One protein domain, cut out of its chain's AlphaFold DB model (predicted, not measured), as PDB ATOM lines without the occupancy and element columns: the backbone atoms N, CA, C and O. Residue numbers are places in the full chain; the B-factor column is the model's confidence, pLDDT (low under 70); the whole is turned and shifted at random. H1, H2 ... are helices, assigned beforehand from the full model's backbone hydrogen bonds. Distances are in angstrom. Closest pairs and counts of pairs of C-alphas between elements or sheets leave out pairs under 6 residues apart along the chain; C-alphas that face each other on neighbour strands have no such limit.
ATOM      1  N   LYS A   2     -17.966 -65.950  61.017       51.72
ATOM      2  CA  LYS A   2     -17.279 -65.446  59.799       51.72
ATOM      3  C   LYS A   2     -18.013 -65.719  58.468       51.72
ATOM      4  O   LYS A   2     -18.036 -64.857  57.602       51.72
ATOM      5  N   LYS A   3     -18.678 -66.875  58.328       52.03
ATOM      6  CA  LYS A   3     -19.442 -67.231  57.112       52.03
ATOM      7  C   LYS A   3     -20.720 -66.397  56.911       52.03
ATOM      8  O   LYS A   3     -21.107 -66.166  55.776       52.03
ATOM      9  N   ILE A   4     -21.335 -65.917  57.996       58.69
ATOM     10  CA  ILE A   4     -22.553 -65.084  57.945       58.69
ATOM     11  C   ILE A   4     -22.193 -63.653  57.523       58.69
ATOM     12  O   ILE A   4     -22.880 -63.063  56.698       58.69
ATOM     13  N   ILE A   5     -21.060 -63.136  58.008       58.16
ATOM     14  CA  ILE A   5     -20.543 -61.810  57.631       58.16
ATOM     15  C   ILE A   5     -20.209 -61.761  56.129       58.16
ATOM     16  O   ILE A   5     -20.544 -60.792  55.457       58.16
ATOM     17  N   SER A   6     -19.639 -62.838  55.575       54.78
ATOM     18  CA  SER A   6     -19.340 -62.931  54.136       54.78
ATOM     19  C   SER A   6     -20.589 -62.918  53.244       54.78
ATOM     20  O   SER A   6     -20.528 -62.423  52.122       54.78
ATOM     21  N   PHE A   7     -21.719 -63.438  53.733       56.47
ATOM     22  CA  PHE A   7     -22.974 -63.494  52.976       56.47
ATOM     23  C   PHE A   7     -23.674 -62.126  52.912       56.47
ATOM     24  O   PHE A   7     -24.257 -61.771  51.892       56.47
ATOM     25  N   ILE A   8     -23.554 -61.320  53.972       58.91
ATOM     26  CA  ILE A   8     -24.137 -59.968  54.037       58.91
ATOM     27  C   ILE A   8     -23.397 -59.002  53.101       58.91
ATOM     28  O   ILE A   8     -24.036 -58.199  52.427       58.91
ATOM     29  N   ILE A   9     -22.071 -59.128  52.982       57.69
ATOM     30  CA  ILE A   9     -21.271 -58.309  52.055       57.69
ATOM     31  C   ILE A   9     -21.671 -58.596  50.597       57.69
ATOM     32  O   ILE A   9     -21.777 -57.672  49.797       57.69
ATOM     33  N   PHE A  10     -21.976 -59.849  50.247       55.34
ATOM     34  CA  PHE A  10     -22.411 -60.209  48.890       55.34
ATOM     35  C   PHE A  10     -23.782 -59.614  48.512       55.34
ATOM     36  O   PHE A  10     -24.018 -59.291  47.350       55.34
ATOM     37  N   LEU A  11     -24.677 -59.418  49.487       56.72
ATOM     38  CA  LEU A  11     -25.991 -58.806  49.260       56.72
ATOM     39  C   LEU A  11     -25.902 -57.288  49.031       56.72
ATOM     40  O   LEU A  11     -26.635 -56.761  48.201       56.72
ATOM     41  N   THR A  12     -24.971 -56.586  49.686       54.16
ATOM     42  CA  THR A  12     -24.818 -55.125  49.533       54.16
ATOM     43  C   THR A  12     -24.109 -54.699  48.246       54.16
ATOM     44  O   THR A  12     -24.219 -53.541  47.854       54.16
ATOM     45  N   TYR A  13     -23.411 -55.611  47.559       53.44
ATOM     46  CA  TYR A  13     -22.778 -55.330  46.260       53.44
ATOM     47  C   TYR A  13     -23.749 -55.382  45.067       53.44
ATOM     48  O   TYR A  13     -23.363 -55.017  43.961       53.44
ATOM     49  N   ASN A  14     -25.009 -55.780  45.278       51.91
ATOM     50  CA  ASN A  14     -26.047 -55.795  44.242       51.91
ATOM     51  C   ASN A  14     -26.920 -54.527  44.249       51.91
ATOM     52  O   ASN A  14     -28.080 -54.570  43.847       51.91
ATOM     53  N   TYR A  15     -26.378 -53.381  44.674       53.69
ATOM     54  CA  TYR A  15     -26.940 -52.098  44.252       53.69
ATOM     55  C   TYR A  15     -26.636 -51.928  42.762       53.69
ATOM     56  O   TYR A  15     -25.645 -51.317  42.366       53.69
ATOM     57  N   SER A  16     -27.479 -52.530  41.923       58.34
ATOM     58  CA  SER A  16     -27.578 -52.148  40.525       58.34
ATOM     59  C   SER A  16     -27.818 -50.644  40.499       58.34
ATOM     60  O   SER A  16     -28.838 -50.166  40.996       58.34
ATOM     61  N   PHE A  17     -26.864 -49.896  39.949       57.38
ATOM     62  CA  PHE A  17     -27.113 -48.549  39.464       57.38
ATOM     63  C   PHE A  17     -28.223 -48.667  38.417       57.38
ATOM     64  O   PHE A  17     -27.955 -48.941  37.249       57.38
ATOM     65  N   ALA A  18     -29.477 -48.542  38.845       61.12
ATOM     66  CA  ALA A  18     -30.566 -48.251  37.939       61.12
ATOM     67  C   ALA A  18     -30.237 -46.872  37.366       61.12
ATOM     68  O   ALA A  18     -30.378 -45.861  38.047       61.12
ATOM     69  N   GLN A  19     -29.659 -46.843  36.166       63.47
ATOM     70  CA  GLN A  19     -29.566 -45.602  35.419       63.47
ATOM     71  C   GLN A  19     -31.005 -45.195  35.128       63.47
ATOM     72  O   GLN A  19     -31.747 -45.978  34.528       63.47
ATOM     73  N   ASP A  20     -31.412 -44.016  35.598       69.06
ATOM     74  CA  ASP A  20     -32.675 -43.430  35.172       69.06
ATOM     75  C   ASP A  20     -32.680 -43.428  33.645       69.06
ATOM     76  O   ASP A  20     -31.743 -42.929  33.013       69.06
ATOM     77  N   ILE A  21     -33.694 -44.060  33.052       65.81
ATOM     78  CA  ILE A  21     -33.818 -44.120  31.598       65.81
ATOM     79  C   ILE A  21     -33.894 -42.666  31.122       65.81
ATOM     80  O   ILE A  21     -34.815 -41.956  31.538       65.81
ATOM     81  N   PRO A  22     -32.946 -42.195  30.292       69.69
ATOM     82  CA  PRO A  22     -32.973 -40.819  29.840       69.69
ATOM     83  C   PRO A  22     -34.270 -40.582  29.068       69.69
ATOM     84  O   PRO A  22     -34.595 -41.312  28.127       69.69
ATOM     85  N   SER A  23     -35.026 -39.569  29.488       79.38
ATOM     86  CA  SER A  23     -36.244 -39.167  28.792       79.38
ATOM     87  C   SER A  23     -35.924 -38.790  27.343       79.38
ATOM     88  O   SER A  23     -34.873 -38.188  27.088       79.38
ATOM     89  N   PRO A  24     -36.830 -39.071  26.387       84.25
ATOM     90  CA  PRO A  24     -36.703 -38.545  25.040       84.25
ATOM     91  C   PRO A  24     -36.544 -37.024  25.082       84.25
ATOM     92  O   PRO A  24     -37.354 -36.307  25.665       84.25
ATOM     93  N   ALA A  25     -35.477 -36.544  24.462       88.69
ATOM     94  CA  ALA A  25     -35.182 -35.139  24.274       88.69
ATOM     95  C   ALA A  25     -35.584 -34.682  22.874       88.69
ATOM     96  O   ALA A  25     -35.446 -35.426  21.900       88.69
ATOM     97  N   THR A  26     -36.031 -33.436  22.789       90.19
ATOM     98  CA  THR A  26     -36.279 -32.721  21.539       90.19
ATOM     99  C   THR A  26     -35.307 -31.548  21.438       90.19
ATOM    100  O   THR A  26     -35.073 -30.881  22.451       90.19
ATOM    101  N   PRO A  27     -34.743 -31.266  20.252       93.44
ATOM    102  CA  PRO A  27     -33.902 -30.091  20.066       93.44
ATOM    103  C   PRO A  27     -34.698 -28.809  20.348       93.44
ATOM    104  O   PRO A  27     -35.921 -28.767  20.207       93.44
ATOM    105  N   ASN A  28     -34.001 -27.738  20.728       94.25
ATOM    106  CA  ASN A  28     -34.608 -26.408  20.717       94.25
ATOM    107  C   ASN A  28     -34.899 -25.967  19.264       94.25
ATOM    108  O   ASN A  28     -34.370 -26.543  18.315       94.25
ATOM    109  N   LYS A  29     -35.695 -24.906  19.089       94.44
ATOM    110  CA  LYS A  29     -36.151 -24.449  17.764       94.44
ATOM    111  C   LYS A  29     -35.014 -24.087  16.797       94.44
ATOM    112  O   LYS A  29     -35.156 -24.286  15.596       94.44
ATOM    113  N   GLU A  30     -33.911 -23.531  17.293       93.69
ATOM    114  CA  GLU A  30     -32.761 -23.178  16.450       93.69
ATOM    115  C   GLU A  30     -32.022 -24.437  15.981       93.69
ATOM    116  O   GLU A  30     -31.770 -24.603  14.788       93.69
ATOM    117  N   ASN A  31     -31.749 -25.362  16.902       96.50
ATOM    118  CA  ASN A  31     -31.121 -26.643  16.596       96.50
ATOM    119  C   ASN A  31     -31.996 -27.499  15.671       96.50
ATOM    120  O   ASN A  31     -31.473 -28.138  14.764       96.50
ATOM    121  N   GLU A  32     -33.319 -27.486  15.856       96.38
ATOM    122  CA  GLU A  32     -34.269 -28.213  15.009       96.38
ATOM    123  C   GLU A  32     -34.141 -27.801  13.538       96.38
ATOM    124  O   GLU A  32     -34.010 -28.658  12.669       96.38
ATOM    125  N   GLN A  33     -34.037 -26.498  13.260       96.62
ATOM    126  CA  GLN A  33     -33.849 -25.994  11.896       96.62
ATOM    127  C   GLN A  33     -32.532 -26.456  11.257       96.62
ATOM    128  O   GLN A  33     -32.455 -26.605  10.035       96.62
ATOM    129  N   ILE A  34     -31.473 -26.642  12.051       97.19
ATOM    130  CA  ILE A  34     -30.188 -27.147  11.550       97.19
ATOM    131  C   ILE A  34     -30.279 -28.656  11.311       97.19
ATOM    132  O   ILE A  34     -29.814 -29.139  10.279       97.19
ATOM    133  N   ILE A  35     -30.929 -29.393  12.212       96.25
ATOM    134  CA  ILE A  35     -31.175 -30.831  12.067       96.25
ATOM    135  C   ILE A  35     -32.019 -31.122  10.820       96.25
ATOM    136  O   ILE A  35     -31.676 -32.022  10.058       96.25
ATOM    137  N   ASP A  36     -33.049 -30.324  10.543       95.38
ATOM    138  CA  ASP A  36     -33.854 -30.462   9.324       95.38
ATOM    139  C   ASP A  36     -33.004 -30.270   8.052       95.38
ATOM    140  O   ASP A  36     -33.147 -31.008   7.077       95.38
ATOM    141  N   LYS A  37     -32.043 -29.336   8.059       95.81
ATOM    142  CA  LYS A  37     -31.087 -29.177   6.945       95.81
ATOM    143  C   LYS A  37     -30.151 -30.374   6.810       95.81
ATOM    144  O   LYS A  37     -29.864 -30.783   5.687       95.81
ATOM    145  N   ILE A  38     -29.695 -30.945   7.925       95.69
ATOM    146  CA  ILE A  38     -28.883 -32.166   7.923       95.69
ATOM    147  C   ILE A  38     -29.672 -33.316   7.282       95.69
ATOM    148  O   ILE A  38     -29.139 -34.009   6.416       95.69
ATOM    149  N   LEU A  39     -30.942 -33.498   7.660       93.38
ATOM    150  CA  LEU A  39     -31.831 -34.517   7.093       93.38
ATOM    151  C   LEU A  39     -31.972 -34.375   5.572       93.38
ATOM    152  O   LEU A  39     -31.855 -35.362   4.848       93.38
ATOM    153  N   ILE A  40     -32.158 -33.144   5.091       92.69
ATOM    154  CA  ILE A  40     -32.243 -32.838   3.658       92.69
ATOM    155  C   ILE A  40     -30.912 -33.134   2.955       92.69
ATOM    156  O   ILE A  40     -30.891 -33.850   1.960       92.69
ATOM    157  N   ASN A  41     -29.791 -32.633   3.482       93.06
ATOM    158  CA  ASN A  41     -28.469 -32.788   2.862       93.06
ATOM    159  C   ASN A  41     -27.980 -34.241   2.832       93.06
ATOM    160  O   ASN A  41     -27.133 -34.587   2.010       93.06
ATOM    161  N   THR A  42     -28.476 -35.077   3.742       92.81
ATOM    162  CA  THR A  42     -28.175 -36.514   3.802       92.81
ATOM    163  C   THR A  42     -29.190 -37.367   3.052       92.81
ATOM    164  O   THR A  42     -28.978 -38.568   2.937       92.81
ATOM    165  N   GLU A  43     -30.275 -36.777   2.539       92.94
ATOM    166  CA  GLU A  43     -31.408 -37.516   1.974       92.94
ATOM    167  C   GLU A  43     -31.882 -38.643   2.913       92.94
ATOM    168  O   GLU A  43     -32.159 -39.768   2.495       92.94
ATOM    169  N   TYR A  44     -31.947 -38.346   4.215       92.19
ATOM    170  CA  TYR A  44     -32.105 -39.355   5.264       92.19
ATOM    171  C   TYR A  44     -33.349 -40.235   5.070       92.19
ATOM    172  O   TYR A  44     -33.290 -41.452   5.239       92.19
ATOM    173  N   GLU A  45     -34.477 -39.640   4.676       91.25
ATOM    174  CA  GLU A  45     -35.713 -40.383   4.407       91.25
ATOM    175  C   GLU A  45     -35.561 -41.348   3.220       91.25
ATOM    176  O   GLU A  45     -36.027 -42.489   3.301       91.25
ATOM    177  N   ASN A  46     -34.859 -40.935   2.155       92.44
ATOM    178  CA  ASN A  46     -34.567 -41.801   1.011       92.44
ATOM    179  C   ASN A  46     -33.711 -42.986   1.454       92.44
ATOM    180  O   ASN A  46     -34.063 -44.124   1.158       92.44
ATOM    181  N   PHE A  47     -32.661 -42.737   2.241       93.38
ATOM    182  CA  PHE A  47     -31.815 -43.793   2.794       93.38
ATOM    183  C   PHE A  47     -32.620 -44.827   3.598       93.38
ATOM    184  O   PHE A  47     -32.493 -46.031   3.363       93.38
ATOM    185  N   LEU A  48     -33.489 -44.384   4.516       94.38
ATOM    186  CA  LEU A  48     -34.324 -45.296   5.308       94.38
ATOM    187  C   LEU A  48     -35.261 -46.125   4.420       94.38
ATOM    188  O   LEU A  48     -35.438 -47.327   4.635       94.38
ATOM    189  N   LYS A  49     -35.866 -45.481   3.420       94.12
ATOM    190  CA  LYS A  49     -36.787 -46.122   2.482       94.12
ATOM    191  C   LYS A  49     -36.082 -47.159   1.622       94.12
ATOM    192  O   LYS A  49     -36.561 -48.286   1.532       94.12
ATOM    193  N   GLU A  50     -34.944 -46.806   1.037       94.12
ATOM    194  CA  GLU A  50     -34.120 -47.712   0.236       94.12
ATOM    195  C   GLU A  50     -33.651 -48.912   1.053       94.12
ATOM    196  O   GLU A  50     -33.713 -50.044   0.571       94.12
ATOM    197  N   TYR A  51     -33.261 -48.693   2.312       94.62
ATOM    198  CA  TYR A  51     -32.881 -49.777   3.209       94.62
ATOM    199  C   TYR A  51     -34.017 -50.796   3.361       94.62
ATOM    200  O   TYR A  51     -33.830 -51.974   3.049       94.62
ATOM    201  N   VAL A  52     -35.209 -50.346   3.771       95.06
ATOM    202  CA  VAL A  52     -36.375 -51.221   3.978       95.06
ATOM    203  C   VAL A  52     -36.810 -51.885   2.671       95.06
ATOM    204  O   VAL A  52     -37.067 -53.089   2.643       95.06
ATOM    205  N   TYR A  53     -36.842 -51.136   1.568       95.00
ATOM    206  CA  TYR A  53     -37.238 -51.663   0.261       95.00
ATOM    207  C   TYR A  53     -36.267 -52.743  -0.216       95.00
ATOM    208  O   TYR A  53     -36.708 -53.791  -0.677       95.00
ATOM    209  N   SER A  54     -34.959 -52.566  -0.001       94.88
ATOM    210  CA  SER A  54     -33.964 -53.577  -0.368       94.88
ATOM    211  C   SER A  54     -34.152 -54.903   0.380       94.88
ATOM    212  O   SER A  54     -33.860 -55.970  -0.162       94.88
ATOM    213  N   LYS A  55     -34.649 -54.863   1.624       95.19
ATOM    214  CA  LYS A  55     -34.958 -56.059   2.425       95.19
ATOM    215  C   LYS A  55     -36.227 -56.747   1.934       95.19
ATOM    216  O   LYS A  55     -36.251 -57.972   1.808       95.19
ATOM    217  N   ILE A  56     -37.244 -55.953   1.610       92.94
ATOM    218  CA  ILE A  56     -38.496 -56.422   1.016       92.94
ATOM    219  C   ILE A  56     -38.225 -57.106  -0.328       92.94
ATOM    220  O   ILE A  56     -38.630 -58.250  -0.503       92.94
ATOM    221  N   ASP A  57     -37.482 -56.466  -1.233       92.06
ATOM    222  CA  ASP A  57     -37.173 -57.014  -2.560       92.06
ATOM    223  C   ASP A  57     -36.377 -58.329  -2.466       92.06
ATOM    224  O   ASP A  57     -36.656 -59.290  -3.180       92.06
ATOM    225  N   LYS A  58     -35.417 -58.424  -1.535       91.88
ATOM    226  CA  LYS A  58     -34.691 -59.683  -1.276       91.88
ATOM    227  C   LYS A  58     -35.616 -60.802  -0.795       91.88
ATOM    228  O   LYS A  58     -35.422 -61.956  -1.176       91.88
ATOM    229  N   SER A  59     -36.602 -60.467   0.032       91.06
ATOM    230  CA  SER A  59     -37.555 -61.434   0.588       91.06
ATOM    231  C   SER A  59     -38.599 -61.866  -0.439       91.06
ATOM    232  O   SER A  59     -38.934 -63.044  -0.512       91.06
ATOM    233  N   GLU A  60     -39.054 -60.942  -1.285       85.62
ATOM    234  CA  GLU A  60     -39.955 -61.214  -2.406       85.62
ATOM    235  C   GLU A  60     -39.378 -62.284  -3.339       85.62
ATOM    236  O   GLU A  60     -40.061 -63.260  -3.648       85.62
ATOM    237  N   ILE A  61     -38.109 -62.126  -3.741       79.00
ATOM    238  CA  ILE A  61     -37.408 -63.078  -4.614       79.00
ATOM    239  C   ILE A  61     -37.369 -64.472  -3.975       79.00
ATOM    240  O   ILE A  61     -37.540 -65.473  -4.666       79.00
ATOM    241  N   ALA A  62     -37.164 -64.549  -2.658       82.69
ATOM    242  CA  ALA A  62     -37.110 -65.818  -1.940       82.69
ATOM    243  C   ALA A  62     -38.493 -66.474  -1.769       82.69
ATOM    244  O   ALA A  62     -38.596 -67.700  -1.768       82.69
ATOM    245  N   ALA A  63     -39.549 -65.671  -1.623       83.75
ATOM    246  CA  ALA A  63     -40.890 -66.132  -1.273       83.75
ATOM    247  C   ALA A  63     -41.883 -66.174  -2.453       83.75
ATOM    248  O   ALA A  63     -43.028 -66.577  -2.255       83.75
ATOM    249  N   ASN A  64     -41.466 -65.788  -3.669       87.00
ATOM    250  CA  ASN A  64     -42.291 -65.754  -4.887       87.00
ATOM    251  C   ASN A  64     -43.626 -65.012  -4.698       87.00
ATOM    252  O   ASN A  64     -44.699 -65.513  -5.050       87.00
ATOM    253  N   TRP A  65     -43.576 -63.820  -4.108       89.44
ATOM    254  CA  TRP A  65     -44.779 -63.022  -3.885       89.44
ATOM    255  C   TRP A  65     -45.439 -62.576  -5.193       89.44
ATOM    256  O   TRP A  65     -44.786 -62.350  -6.209       89.44
ATOM    257  N   THR A  66     -46.761 -62.391  -5.157       90.19
ATOM    258  CA  THR A  66     -47.479 -61.762  -6.271       90.19
ATOM    259  C   THR A  66     -47.209 -60.258  -6.299       90.19
ATOM    260  O   THR A  66     -46.994 -59.627  -5.260       90.19
ATOM    261  N   SER A  67     -47.315 -59.642  -7.480       89.44
ATOM    262  CA  SER A  67     -47.183 -58.184  -7.629       89.44
ATOM    263  C   SER A  67     -48.181 -57.407  -6.760       89.44
ATOM    264  O   SER A  67     -47.878 -56.314  -6.284       89.44
ATOM    265  N   GLU A  68     -49.372 -57.970  -6.530       90.69
ATOM    266  CA  GLU A  68     -50.386 -57.386  -5.651       90.69
ATOM    267  C   GLU A  68     -49.946 -57.414  -4.184       90.69
ATOM    268  O   GLU A  68     -50.008 -56.387  -3.504       90.69
ATOM    269  N   TYR A  69     -49.440 -58.556  -3.707       88.44
ATOM    270  CA  TYR A  69     -48.935 -58.676  -2.343       88.44
ATOM    271  C   TYR A  69     -47.737 -57.747  -2.109       88.44
ATOM    272  O   TYR A  69     -47.724 -57.002  -1.129       88.44
ATOM    273  N   LYS A  70     -46.795 -57.681  -3.061       89.12
ATOM    274  CA  LYS A  70     -45.683 -56.719  -3.022       89.12
ATOM    275  C   LYS A  70     -46.183 -55.280  -2.898       89.12
ATOM    276  O   LYS A  70     -45.686 -54.517  -2.071       89.12
ATOM    277  N   LYS A  71     -47.178 -54.891  -3.700       90.69
ATOM    278  CA  LYS A  71     -47.737 -53.535  -3.661       90.69
ATOM    279  C   LYS A  71     -48.349 -53.214  -2.294       90.69
ATOM    280  O   LYS A  71     -48.131 -52.114  -1.788       90.69
ATOM    281  N   ARG A  72     -49.062 -54.169  -1.685       90.06
ATOM    282  CA  ARG A  72     -49.612 -54.027  -0.326       90.06
ATOM    283  C   ARG A  72     -48.507 -53.872   0.718       90.06
ATOM    284  O   ARG A  72     -48.546 -52.915   1.488       90.06
ATOM    285  N   ILE A  73     -47.485 -54.729   0.677       90.88
ATOM    286  CA  ILE A  73     -46.301 -54.643   1.545       90.88
ATOM    287  C   ILE A  73     -45.661 -53.252   1.454       90.88
ATOM    288  O   ILE A  73     -45.544 -52.561   2.466       90.88
ATOM    289  N   LEU A  74     -45.313 -52.794   0.249       91.50
ATOM    290  CA  LEU A  74     -44.653 -51.500   0.052       91.50
ATOM    291  C   LEU A  74     -45.516 -50.329   0.541       91.50
ATOM    292  O   LEU A  74     -44.986 -49.363   1.083       91.50
ATOM    293  N   SER A  75     -46.842 -50.420   0.405       89.75
ATOM    294  CA  SER A  75     -47.763 -49.386   0.898       89.75
ATOM    295  C   SER A  75     -47.871 -49.311   2.427       89.75
ATOM    296  O   SER A  75     -48.288 -48.279   2.956       89.75
ATOM    297  N   SER A  76     -47.467 -50.364   3.146       89.31
ATOM    298  CA  SER A  76     -47.468 -50.384   4.617       89.31
ATOM    299  C   SER A  76     -46.235 -49.722   5.243       89.31
ATOM    300  O   SER A  76     -46.230 -49.420   6.439       89.31
ATOM    301  N   VAL A  77     -45.198 -49.435   4.447       91.00
ATOM    302  CA  VAL A  77     -43.958 -48.805   4.917       91.00
ATOM    303  C   VAL A  77     -44.226 -47.358   5.351       91.00
ATOM    304  O   VAL A  77     -44.435 -46.467   4.531       91.00
ATOM    305  N   LYS A  78     -44.194 -47.111   6.668       89.81
ATOM    306  CA  LYS A  78     -44.370 -45.789   7.297       89.81
ATOM    307  C   LYS A  78     -43.180 -45.465   8.207       89.81
ATOM    308  O   LYS A  78     -43.078 -45.996   9.306       89.81
ATOM    309  N   LEU A  79     -42.310 -44.547   7.778       89.00
ATOM    310  CA  LEU A  79     -41.009 -44.280   8.424       89.00
ATOM    311  C   LEU A  79     -40.988 -43.088   9.396       89.00
ATOM    312  O   LEU A  79     -39.947 -42.784   9.974       89.00
ATOM    313  N   LYS A  80     -42.134 -42.441   9.640       84.69
ATOM    314  CA  LYS A  80     -42.242 -41.205  10.444       84.69
ATOM    315  C   LYS A  80     -41.593 -41.264  11.839       84.69
ATOM    316  O   LYS A  80     -41.153 -40.248  12.361       84.69
ATOM    317  N   TYR A  81     -41.519 -42.444  12.460       83.12
ATOM    318  CA  TYR A  81     -40.954 -42.607  13.807       83.12
ATOM    319  C   TYR A  81     -39.414 -42.568  13.834       83.12
ATOM    320  O   TYR A  81     -38.811 -42.293  14.875       83.12
ATOM    321  N   PHE A  82     -38.766 -42.804  12.692       89.00
ATOM    322  CA  PHE A  82     -37.309 -42.774  12.584       89.00
ATOM    323  C   PHE A  82     -36.762 -41.343  12.513       89.00
ATOM    324  O   PHE A  82     -35.677 -41.092  13.034       89.00
ATOM    325  N   GLU A  83     -37.527 -40.393  11.964       87.31
ATOM    326  CA  GLU A  83     -37.165 -38.970  11.990       87.31
ATOM    327  C   GLU A  83     -37.090 -38.448  13.432       87.31
ATOM    328  O   GLU A  83     -36.101 -37.833  13.827       87.31
ATOM    329  N   PHE A  84     -38.096 -38.774  14.255       88.12
ATOM    330  CA  PHE A  84     -38.095 -38.424  15.676       88.12
ATOM    331  C   PHE A  84     -36.882 -39.012  16.407       88.12
ATOM    332  O   PHE A  84     -36.237 -38.320  17.191       88.12
ATOM    333  N   SER A  85     -36.537 -40.269  16.114       89.50
ATOM    334  CA  SER A  85     -35.377 -40.937  16.715       89.50
ATOM    335  C   SER A  85     -34.063 -40.229  16.367       89.50
ATOM    336  O   SER A  85     -33.177 -40.118  17.213       89.50
ATOM    337  N   LEU A  86     -33.943 -39.689  15.150       89.12
ATOM    338  CA  LEU A  86     -32.765 -38.921  14.750       89.12
ATOM    339  C   LEU A  86     -32.721 -37.536  15.402       89.12
ATOM    340  O   LEU A  86     -31.678 -37.127  15.913       89.12
ATOM    341  N   LYS A  87     -33.856 -36.827  15.430       91.69
ATOM    342  CA  LYS A  87     -33.978 -35.544  16.142       91.69
ATOM    343  C   LYS A  87     -33.616 -35.709  17.614       91.69
ATOM    344  O   LYS A  87     -32.892 -34.883  18.160       91.69
ATOM    345  N   ASN A  88     -34.043 -36.811  18.223       91.31
ATOM    346  CA  ASN A  88     -33.673 -37.175  19.581       91.31
ATOM    347  C   ASN A  88     -32.164 -37.426  19.741       91.31
ATOM    348  O   ASN A  88     -31.565 -36.893  20.673       91.31
ATOM    349  N   GLN A  89     -31.532 -38.162  18.820       91.00
ATOM    350  CA  GLN A  89     -30.082 -38.400  18.837       91.00
ATOM    351  C   GLN A  89     -29.272 -37.093  18.812       91.00
ATOM    352  O   GLN A  89     -28.221 -37.008  19.446       91.00
ATOM    353  N   LEU A  90     -29.743 -36.083  18.080       93.31
ATOM    354  CA  LEU A  90     -29.065 -34.793  17.928       93.31
ATOM    355  C   LEU A  90     -29.533 -33.717  18.919       93.31
ATOM    356  O   LEU A  90     -28.989 -32.614  18.919       93.31
ATOM    357  N   ALA A  91     -30.511 -34.016  19.778       93.62
ATOM    358  CA  ALA A  91     -31.169 -33.019  20.622       93.62
ATOM    359  C   ALA A  91     -30.218 -32.304  21.597       93.62
ATOM    360  O   ALA A  91     -30.451 -31.147  21.941       93.62
ATOM    361  N   PHE A  92     -29.152 -32.985  22.025       91.19
ATOM    362  CA  PHE A  92     -28.177 -32.472  22.991       91.19
ATOM    363  C   PHE A  92     -26.937 -31.833  22.357       91.19
ATOM    364  O   PHE A  92     -26.090 -31.319  23.086       91.19
ATOM    365  N   ALA A  93     -26.811 -31.863  21.029       94.50
ATOM    366  CA  ALA A  93     -25.688 -31.231  20.355       94.50
ATOM    367  C   ALA A  93     -25.766 -29.704  20.495       94.50
ATOM    368  O   ALA A  93     -26.838 -29.093  20.407       94.50
ATOM    369  N   SER A  94     -24.613 -29.072  20.686       96.38
ATOM    370  CA  SER A  94     -24.505 -27.623  20.583       96.38
ATOM    371  C   SER A  94     -24.773 -27.172  19.145       96.38
ATOM    372  O   SER A  94     -24.567 -27.911  18.178       96.38
ATOM    373  N   LYS A  95     -25.191 -25.916  18.991       96.69
ATOM    374  CA  LYS A  95     -25.381 -25.311  17.671       96.69
ATOM    375  C   LYS A  95     -24.117 -25.411  16.805       96.69
ATOM    376  O   LYS A  95     -24.204 -25.763  15.634       96.69
ATOM    377  N   GLU A  96     -22.947 -25.146  17.388       97.56
ATOM    378  CA  GLU A  96     -21.664 -25.203  16.677       97.56
ATOM    379  C   GLU A  96     -21.371 -26.610  16.130       97.56
ATOM    380  O   GLU A  96     -20.915 -26.752  14.995       97.56
ATOM    381  N   GLU A  97     -21.654 -27.656  16.910       97.38
ATOM    382  CA  GLU A  97     -21.500 -29.045  16.466       97.38
ATOM    383  C   GLU A  97     -22.460 -29.380  15.321       97.38
ATOM    384  O   GLU A  97     -22.044 -29.992  14.335       97.38
ATOM    385  N   LEU A  98     -23.717 -28.933  15.407       97.44
ATOM    386  CA  LEU A  98     -24.713 -29.133  14.352       97.44
ATOM    387  C   LEU A  98     -24.344 -28.391  13.063       97.44
ATOM    388  O   LEU A  98     -24.453 -28.961  11.978       97.44
ATOM    389  N   ASP A  99     -23.858 -27.152  13.158       97.81
ATOM    390  CA  ASP A  99     -23.422 -26.372  11.998       97.81
ATOM    391  C   ASP A  99     -22.211 -27.018  11.305       97.81
ATOM    392  O   ASP A  99     -22.175 -27.120  10.071       97.81
ATOM    393  N   LYS A 100     -21.235 -27.517  12.080       97.31
ATOM    394  CA  LYS A 100     -20.092 -28.279  11.548       97.31
ATOM    395  C   LYS A 100     -20.547 -29.565  10.866       97.31
ATOM    396  O   LYS A 100     -20.105 -29.846   9.751       97.31
ATOM    397  N   LEU A 101     -21.448 -30.316  11.500       95.94
ATOM    398  CA  LEU A 101     -21.991 -31.559  10.958       95.94
ATOM    399  C   LEU A 101     -22.735 -31.312   9.638       95.94
ATOM    400  O   LEU A 101     -22.461 -31.971   8.636       95.94
ATOM    401  N   ASN A 102     -23.618 -30.311   9.611       96.31
ATOM    402  CA  ASN A 102     -24.362 -29.915   8.420       96.31
ATOM    403  C   ASN A 102     -23.436 -29.498   7.271       96.31
ATOM    404  O   ASN A 102     -23.626 -29.915   6.130       96.31
ATOM    405  N   SER A 103     -22.410 -28.702   7.577       96.62
ATOM    406  CA  SER A 103     -21.431 -28.247   6.586       96.62
ATOM    407  C   SER A 103     -20.623 -29.414   6.019       96.62
ATOM    408  O   SER A 103     -20.425 -29.492   4.808       96.62
ATOM    409  N   GLY A 104     -20.210 -30.351   6.877       95.25
ATOM    410  CA  GLY A 104     -19.505 -31.565   6.470       95.25
ATOM    411  C   GLY A 104     -20.333 -32.432   5.524       95.25
ATOM    412  O   GLY A 104     -19.849 -32.795   4.451       95.25
ATOM    413  N   PHE A 105     -21.597 -32.704   5.872       95.81
ATOM    414  CA  PHE A 105     -22.494 -33.456   4.994       95.81
ATOM    415  C   PHE A 105     -22.737 -32.750   3.678       95.81
ATOM    416  O   PHE A 105     -22.634 -33.389   2.640       95.81
ATOM    417  N   LYS A 106     -23.008 -31.442   3.703       95.00
ATOM    418  CA  LYS A 106     -23.217 -30.663   2.485       95.00
ATOM    419  C   LYS A 106     -22.028 -30.804   1.529       95.00
ATOM    420  O   LYS A 106     -22.215 -31.222   0.393       95.00
ATOM    421  N   ILE A 107     -20.809 -30.549   2.007       95.44
ATOM    422  CA  ILE A 107     -19.591 -30.620   1.183       95.44
ATOM    423  C   ILE A 107     -19.373 -32.028   0.625       95.44
ATOM    424  O   ILE A 107     -19.066 -32.180  -0.557       95.44
ATOM    425  N   TYR A 108     -19.512 -33.065   1.454       94.38
ATOM    426  CA  TYR A 108     -19.319 -34.435   0.986       94.38
ATOM    427  C   TYR A 108     -20.406 -34.820  -0.026       94.38
ATOM    428  O   TYR A 108     -20.102 -35.272  -1.127       94.38
ATOM    429  N   ASN A 109     -21.674 -34.604   0.310       95.06
ATOM    430  CA  ASN A 109     -22.806 -35.097  -0.464       95.06
ATOM    431  C   ASN A 109     -23.026 -34.328  -1.766       95.06
ATOM    432  O   ASN A 109     -23.458 -34.936  -2.741       95.06
ATOM    433  N   GLU A 110     -22.714 -33.033  -1.836       92.81
ATOM    434  CA  GLU A 110     -22.787 -32.268  -3.091       92.81
ATOM    435  C   GLU A 110     -21.829 -32.811  -4.160       92.81
ATOM    436  O   GLU A 110     -22.140 -32.758  -5.347       92.81
ATOM    437  N   ASN A 111     -20.696 -33.383  -3.743       91.19
ATOM    438  CA  ASN A 111     -19.647 -33.856  -4.646       91.19
ATOM    439  C   ASN A 111     -19.690 -35.368  -4.921       91.19
ATOM    440  O   ASN A 111     -18.854 -35.872  -5.668       91.19
ATOM    441  N   ASN A 112     -20.628 -36.103  -4.316       89.25
ATOM    442  CA  ASN A 112     -20.685 -37.560  -4.407       89.25
ATOM    443  C   ASN A 112     -22.066 -38.059  -4.847       89.25
ATOM    444  O   ASN A 112     -23.108 -37.576  -4.396       89.25
ATOM    445  N   ASN A 113     -22.053 -39.088  -5.699       85.81
ATOM    446  CA  ASN A 113     -23.266 -39.792  -6.126       85.81
ATOM    447  C   ASN A 113     -23.868 -40.617  -4.983       85.81
ATOM    448  O   ASN A 113     -25.084 -40.729  -4.879       85.81
ATOM    449  N   GLN A 114     -23.019 -41.187  -4.122       86.81
ATOM    450  CA  GLN A 114     -23.450 -41.862  -2.901       86.81
ATOM    451  C   GLN A 114     -23.419 -40.869  -1.745       86.81
ATOM    452  O   GLN A 114     -22.361 -40.345  -1.392       86.81
ATOM    453  N   LYS A 115     -24.594 -40.602  -1.176       90.06
ATOM    454  CA  LYS A 115     -24.744 -39.698  -0.040       90.06
ATOM    455  C   LYS A 115     -24.252 -40.397   1.223       90.06
ATOM    456  O   LYS A 115     -24.659 -41.515   1.533       90.06
ATOM    457  N   LEU A 116     -23.373 -39.732   1.958       92.06
ATOM    458  CA  LEU A 116     -23.038 -40.103   3.318       92.06
ATOM    459  C   LEU A 116     -24.219 -39.765   4.224       92.06
ATOM    460  O   LEU A 116     -24.725 -38.639   4.224       92.06
ATOM    461  N   VAL A 117     -24.603 -40.749   5.025       91.31
ATOM    462  CA  VAL A 117     -25.668 -40.656   6.018       91.31
ATOM    463  C   VAL A 117     -25.112 -41.110   7.358       91.31
ATOM    464  O   VAL A 117     -24.350 -42.075   7.421       91.31
ATOM    465  N   PHE A 118     -25.480 -40.425   8.441       88.44
ATOM    466  CA  PHE A 118     -25.209 -40.916   9.790       88.44
ATOM    467  C   PHE A 118     -26.438 -41.631  10.327       88.44
ATOM    468  O   PHE A 118     -27.542 -41.102  10.305       88.44
ATOM    469  N   ILE A 119     -26.228 -42.824  10.861       89.50
ATOM    470  CA  ILE A 119     -27.241 -43.575  11.587       89.50
ATOM    471  C   ILE A 119     -26.534 -44.328  12.705       89.50
ATOM    472  O   ILE A 119     -25.458 -44.894  12.503       89.50
ATOM    473  N   ASN A 120     -27.095 -44.296  13.911       90.31
ATOM    474  CA  ASN A 120     -26.548 -45.086  15.007       90.31
ATOM    475  C   ASN A 120     -27.040 -46.544  14.923       90.31
ATOM    476  O   ASN A 120     -28.054 -46.844  14.289       90.31
ATOM    477  N   ALA A 121     -26.336 -47.450  15.602       92.50
ATOM    478  CA  ALA A 121     -26.655 -48.876  15.569       92.50
ATOM    479  C   ALA A 121     -28.062 -49.205  16.104       92.50
ATOM    480  O   ALA A 121     -28.692 -50.133  15.608       92.50
ATOM    481  N   ILE A 122     -28.576 -48.442  17.074       91.25
ATOM    482  CA  ILE A 122     -29.909 -48.656  17.657       91.25
ATOM    483  C   ILE A 122     -31.000 -48.320  16.636       91.25
ATOM    484  O   ILE A 122     -31.906 -49.121  16.423       91.25
ATOM    485  N   ILE A 123     -30.909 -47.165  15.969       92.38
ATOM    486  CA  ILE A 123     -31.866 -46.761  14.930       92.38
ATOM    487  C   ILE A 123     -31.818 -47.756  13.768       92.38
ATOM    488  O   ILE A 123     -32.868 -48.181  13.293       92.38
ATOM    489  N   LEU A 124     -30.618 -48.176  13.353       93.50
ATOM    490  CA  LEU A 124     -30.456 -49.172  12.295       93.50
ATOM    491  C   LEU A 124     -31.071 -50.526  12.679       93.50
ATOM    492  O   LEU A 124     -31.782 -51.121  11.878       93.50
ATOM    493  N   ASN A 125     -30.855 -50.991  13.911       95.00
ATOM    494  CA  ASN A 125     -31.455 -52.227  14.412       95.00
ATOM    495  C   ASN A 125     -32.989 -52.140  14.468       95.00
ATOM    496  O   ASN A 125     -33.682 -53.072  14.074       95.00
ATOM    497  N   ASN A 126     -33.534 -51.001  14.902       94.00
ATOM    498  CA  ASN A 126     -34.978 -50.778  14.899       94.00
ATOM    499  C   ASN A 126     -35.552 -50.773  13.474       94.00
ATOM    500  O   ASN A 126     -36.672 -51.233  13.266       94.00
ATOM    501  N   LEU A 127     -34.792 -50.270  12.498       95.06
ATOM    502  CA  LEU A 127     -35.176 -50.280  11.088       95.06
ATOM    503  C   LEU A 127     -35.181 -51.698  10.512       95.06
ATOM    504  O   LEU A 127     -36.096 -52.040   9.766       95.06
ATOM    505  N   GLU A 128     -34.207 -52.525  10.895       95.56
ATOM    506  CA  GLU A 128     -34.162 -53.943  10.526       95.56
ATOM    507  C   GLU A 128     -35.375 -54.698  11.084       95.56
ATOM    508  O   GLU A 128     -36.129 -55.286  10.314       95.56
ATOM    509  N   ILE A 129     -35.642 -54.588  12.392       95.00
ATOM    510  CA  ILE A 129     -36.808 -55.220  13.039       95.00
ATOM    511  C   ILE A 129     -38.118 -54.762  12.385       95.00
ATOM    512  O   ILE A 129     -39.056 -55.544  12.208       95.00
ATOM    513  N   PHE A 130     -38.200 -53.478  12.029       94.44
ATOM    514  CA  PHE A 130     -39.353 -52.932  11.329       94.44
ATOM    515  C   PHE A 130     -39.526 -53.558   9.940       94.44
ATOM    516  O   PHE A 130     -40.635 -53.972   9.600       94.44
ATOM    517  N   ALA A 131     -38.449 -53.671   9.158       94.75
ATOM    518  CA  ALA A 131     -38.479 -54.313   7.848       94.75
ATOM    519  C   ALA A 131     -38.907 -55.785   7.949       94.75
ATOM    520  O   ALA A 131     -39.809 -56.203   7.223       94.75
ATOM    521  N   GLU A 132     -38.330 -56.545   8.883       94.62
ATOM    522  CA  GLU A 132     -38.703 -57.941   9.155       94.62
ATOM    523  C   GLU A 132     -40.184 -58.067   9.515       94.62
ATOM    524  O   GLU A 132     -40.910 -58.874   8.939       94.62
ATOM    525  N   SER A 133     -40.676 -57.203  10.402       93.06
ATOM    526  CA  SER A 133     -42.080 -57.210  10.817       93.06
ATOM    527  C   SER A 133     -43.043 -56.891   9.665       93.06
ATOM    528  O   SER A 133     -44.140 -57.450   9.607       93.06
ATOM    529  N   ILE A 134     -42.651 -56.013   8.733       92.19
ATOM    530  CA  ILE A 134     -43.409 -55.773   7.497       92.19
ATOM    531  C   ILE A 134     -43.420 -57.024   6.618       92.19
ATOM    532  O   ILE A 134     -44.484 -57.403   6.133       92.19
ATOM    533  N   ILE A 135     -42.268 -57.671   6.430       92.00
ATOM    534  CA  ILE A 135     -42.129 -58.888   5.616       92.00
ATOM    535  C   ILE A 135     -42.987 -60.032   6.177       92.00
ATOM    536  O   ILE A 135     -43.613 -60.765   5.415       92.00
ATOM    537  N   GLU A 136     -43.087 -60.142   7.502       90.94
ATOM    538  CA  GLU A 136     -43.971 -61.082   8.206       90.94
ATOM    539  C   GLU A 136     -45.463 -60.707   8.127       90.94
ATOM    540  O   GLU A 136     -46.325 -61.435   8.618       90.94
ATOM    541  N   GLY A 137     -45.787 -59.564   7.527       86.00
ATOM    542  CA  GLY A 137     -47.149 -59.103   7.311       86.00
ATOM    543  C   GLY A 137     -47.819 -58.442   8.512       86.00
ATOM    544  O   GLY A 137     -49.015 -58.168   8.453       86.00
TER     545      GLY A 137
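This is residues 2 to 137 of the 141 residues of an uncharacterized protein of Empedobacter stercoris (UniProt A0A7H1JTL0). The longest helix, H3, packs at a slant on H7, with H4 folded back beside part of H3, and these three make one end of an all-helix body; at the other end H2 and H6 lie side by side, and H5 sits between the two groups, reaching H2 and H7. From this body a thin arm, residues 2 to 22, sticks out, with H1 at its tip. The printed part has 136 residues, with seven named helices in the order H1 to H7 and no named strand. It is only just extended, close to loose, with a radius of gyration of the C-alphas of 21.8 A. The outline is flat, with spans of 73 by 47 by 25 A, and the arm makes much of the longest one.

H3, residues 44 to 63, is 28.9 A from first to last C-alpha; C-alpha 44 is at (-32.105, -39.355, 5.264) and C-alpha 63 at (-40.890, -66.132, -1.273). Before it comes H2, residues 29 to 41, 18.7 A long. After it come H4, residues 67 to 76, 14.5 A long, and H5, residues 80 to 90, 16.5 A long. H6, residues 95 to 110, is 22.0 A long. H7, residues 121 to 135, is 20.9 A long and ends with C-alpha 135 at (-42.129, -58.888, 5.616). H1, residues 2 to 12, is 16.4 A long and begins with C-alpha 2 at (-17.279, -65.446, 59.799).

The hub is H7, which touches three helices. H3 and H7 touch and run the same way at a steep tilt of 42 degrees; their closest C-alphas are those of Val 52 and Ala 131, 5.4 A apart. H3 and H4 form a helical hairpin and only just touch, with 3 pairs of C-alphas within 8 A, through residues 53 to 60 of H3 alone; the closest C-alphas, of Glu 60 and Lys 70, are 7.3 A apart. They run opposite ways at a shallow tilt of 33 degrees, only just short of steep. H4 and H7 touch only at their ends, and only just, with 3 pairs within 8 A; the closest C-alphas are those of Ile 73 and Ile 134, 6.7 A apart. H5 touches H7 through residues 123 to 127 of H7 alone, opposite ways at a shallow tilt of 7 degrees; the closest C-alphas, of Ser 85 and Ile 123, are 7.0 A apart. H2 and H5 only just touch, with 3 pairs within 8 A, through residues 32 to 35 of H2 alone, the closest C-alphas being those of Ile 35 and Lys 87 at 6.8 A. H2 and H6 touch, with 18 pairs within 8 A, and run the same way at a shallow tilt of 15 degrees; the C-alphas of Ile 38 and Asn 102 are closest, at 5.1 A. H3 and H6 are apart, and H1 touches no helix. Every O i to N i+4 pair is within hydrogen-bond range in H1, H2, H3, H4, H6 and H7, and 6 of 7 are in H5.

The two C-alphas farthest apart are those of Lys 2 and Ser 67, at 74.1 A. Residues 2 to 22, of which 2 to 12 belong to H1, stand free; the body without them has 115 residues and spans 50 by 38 by 21 A. The link from H1 to H2, residues 13 to 28, is long, and the link from H6 to H7, 10 residues, is short. The printed part has no cut. The mean pLDDT of the printed part is 86.8, and residues 2 to 22 of the model are under 70.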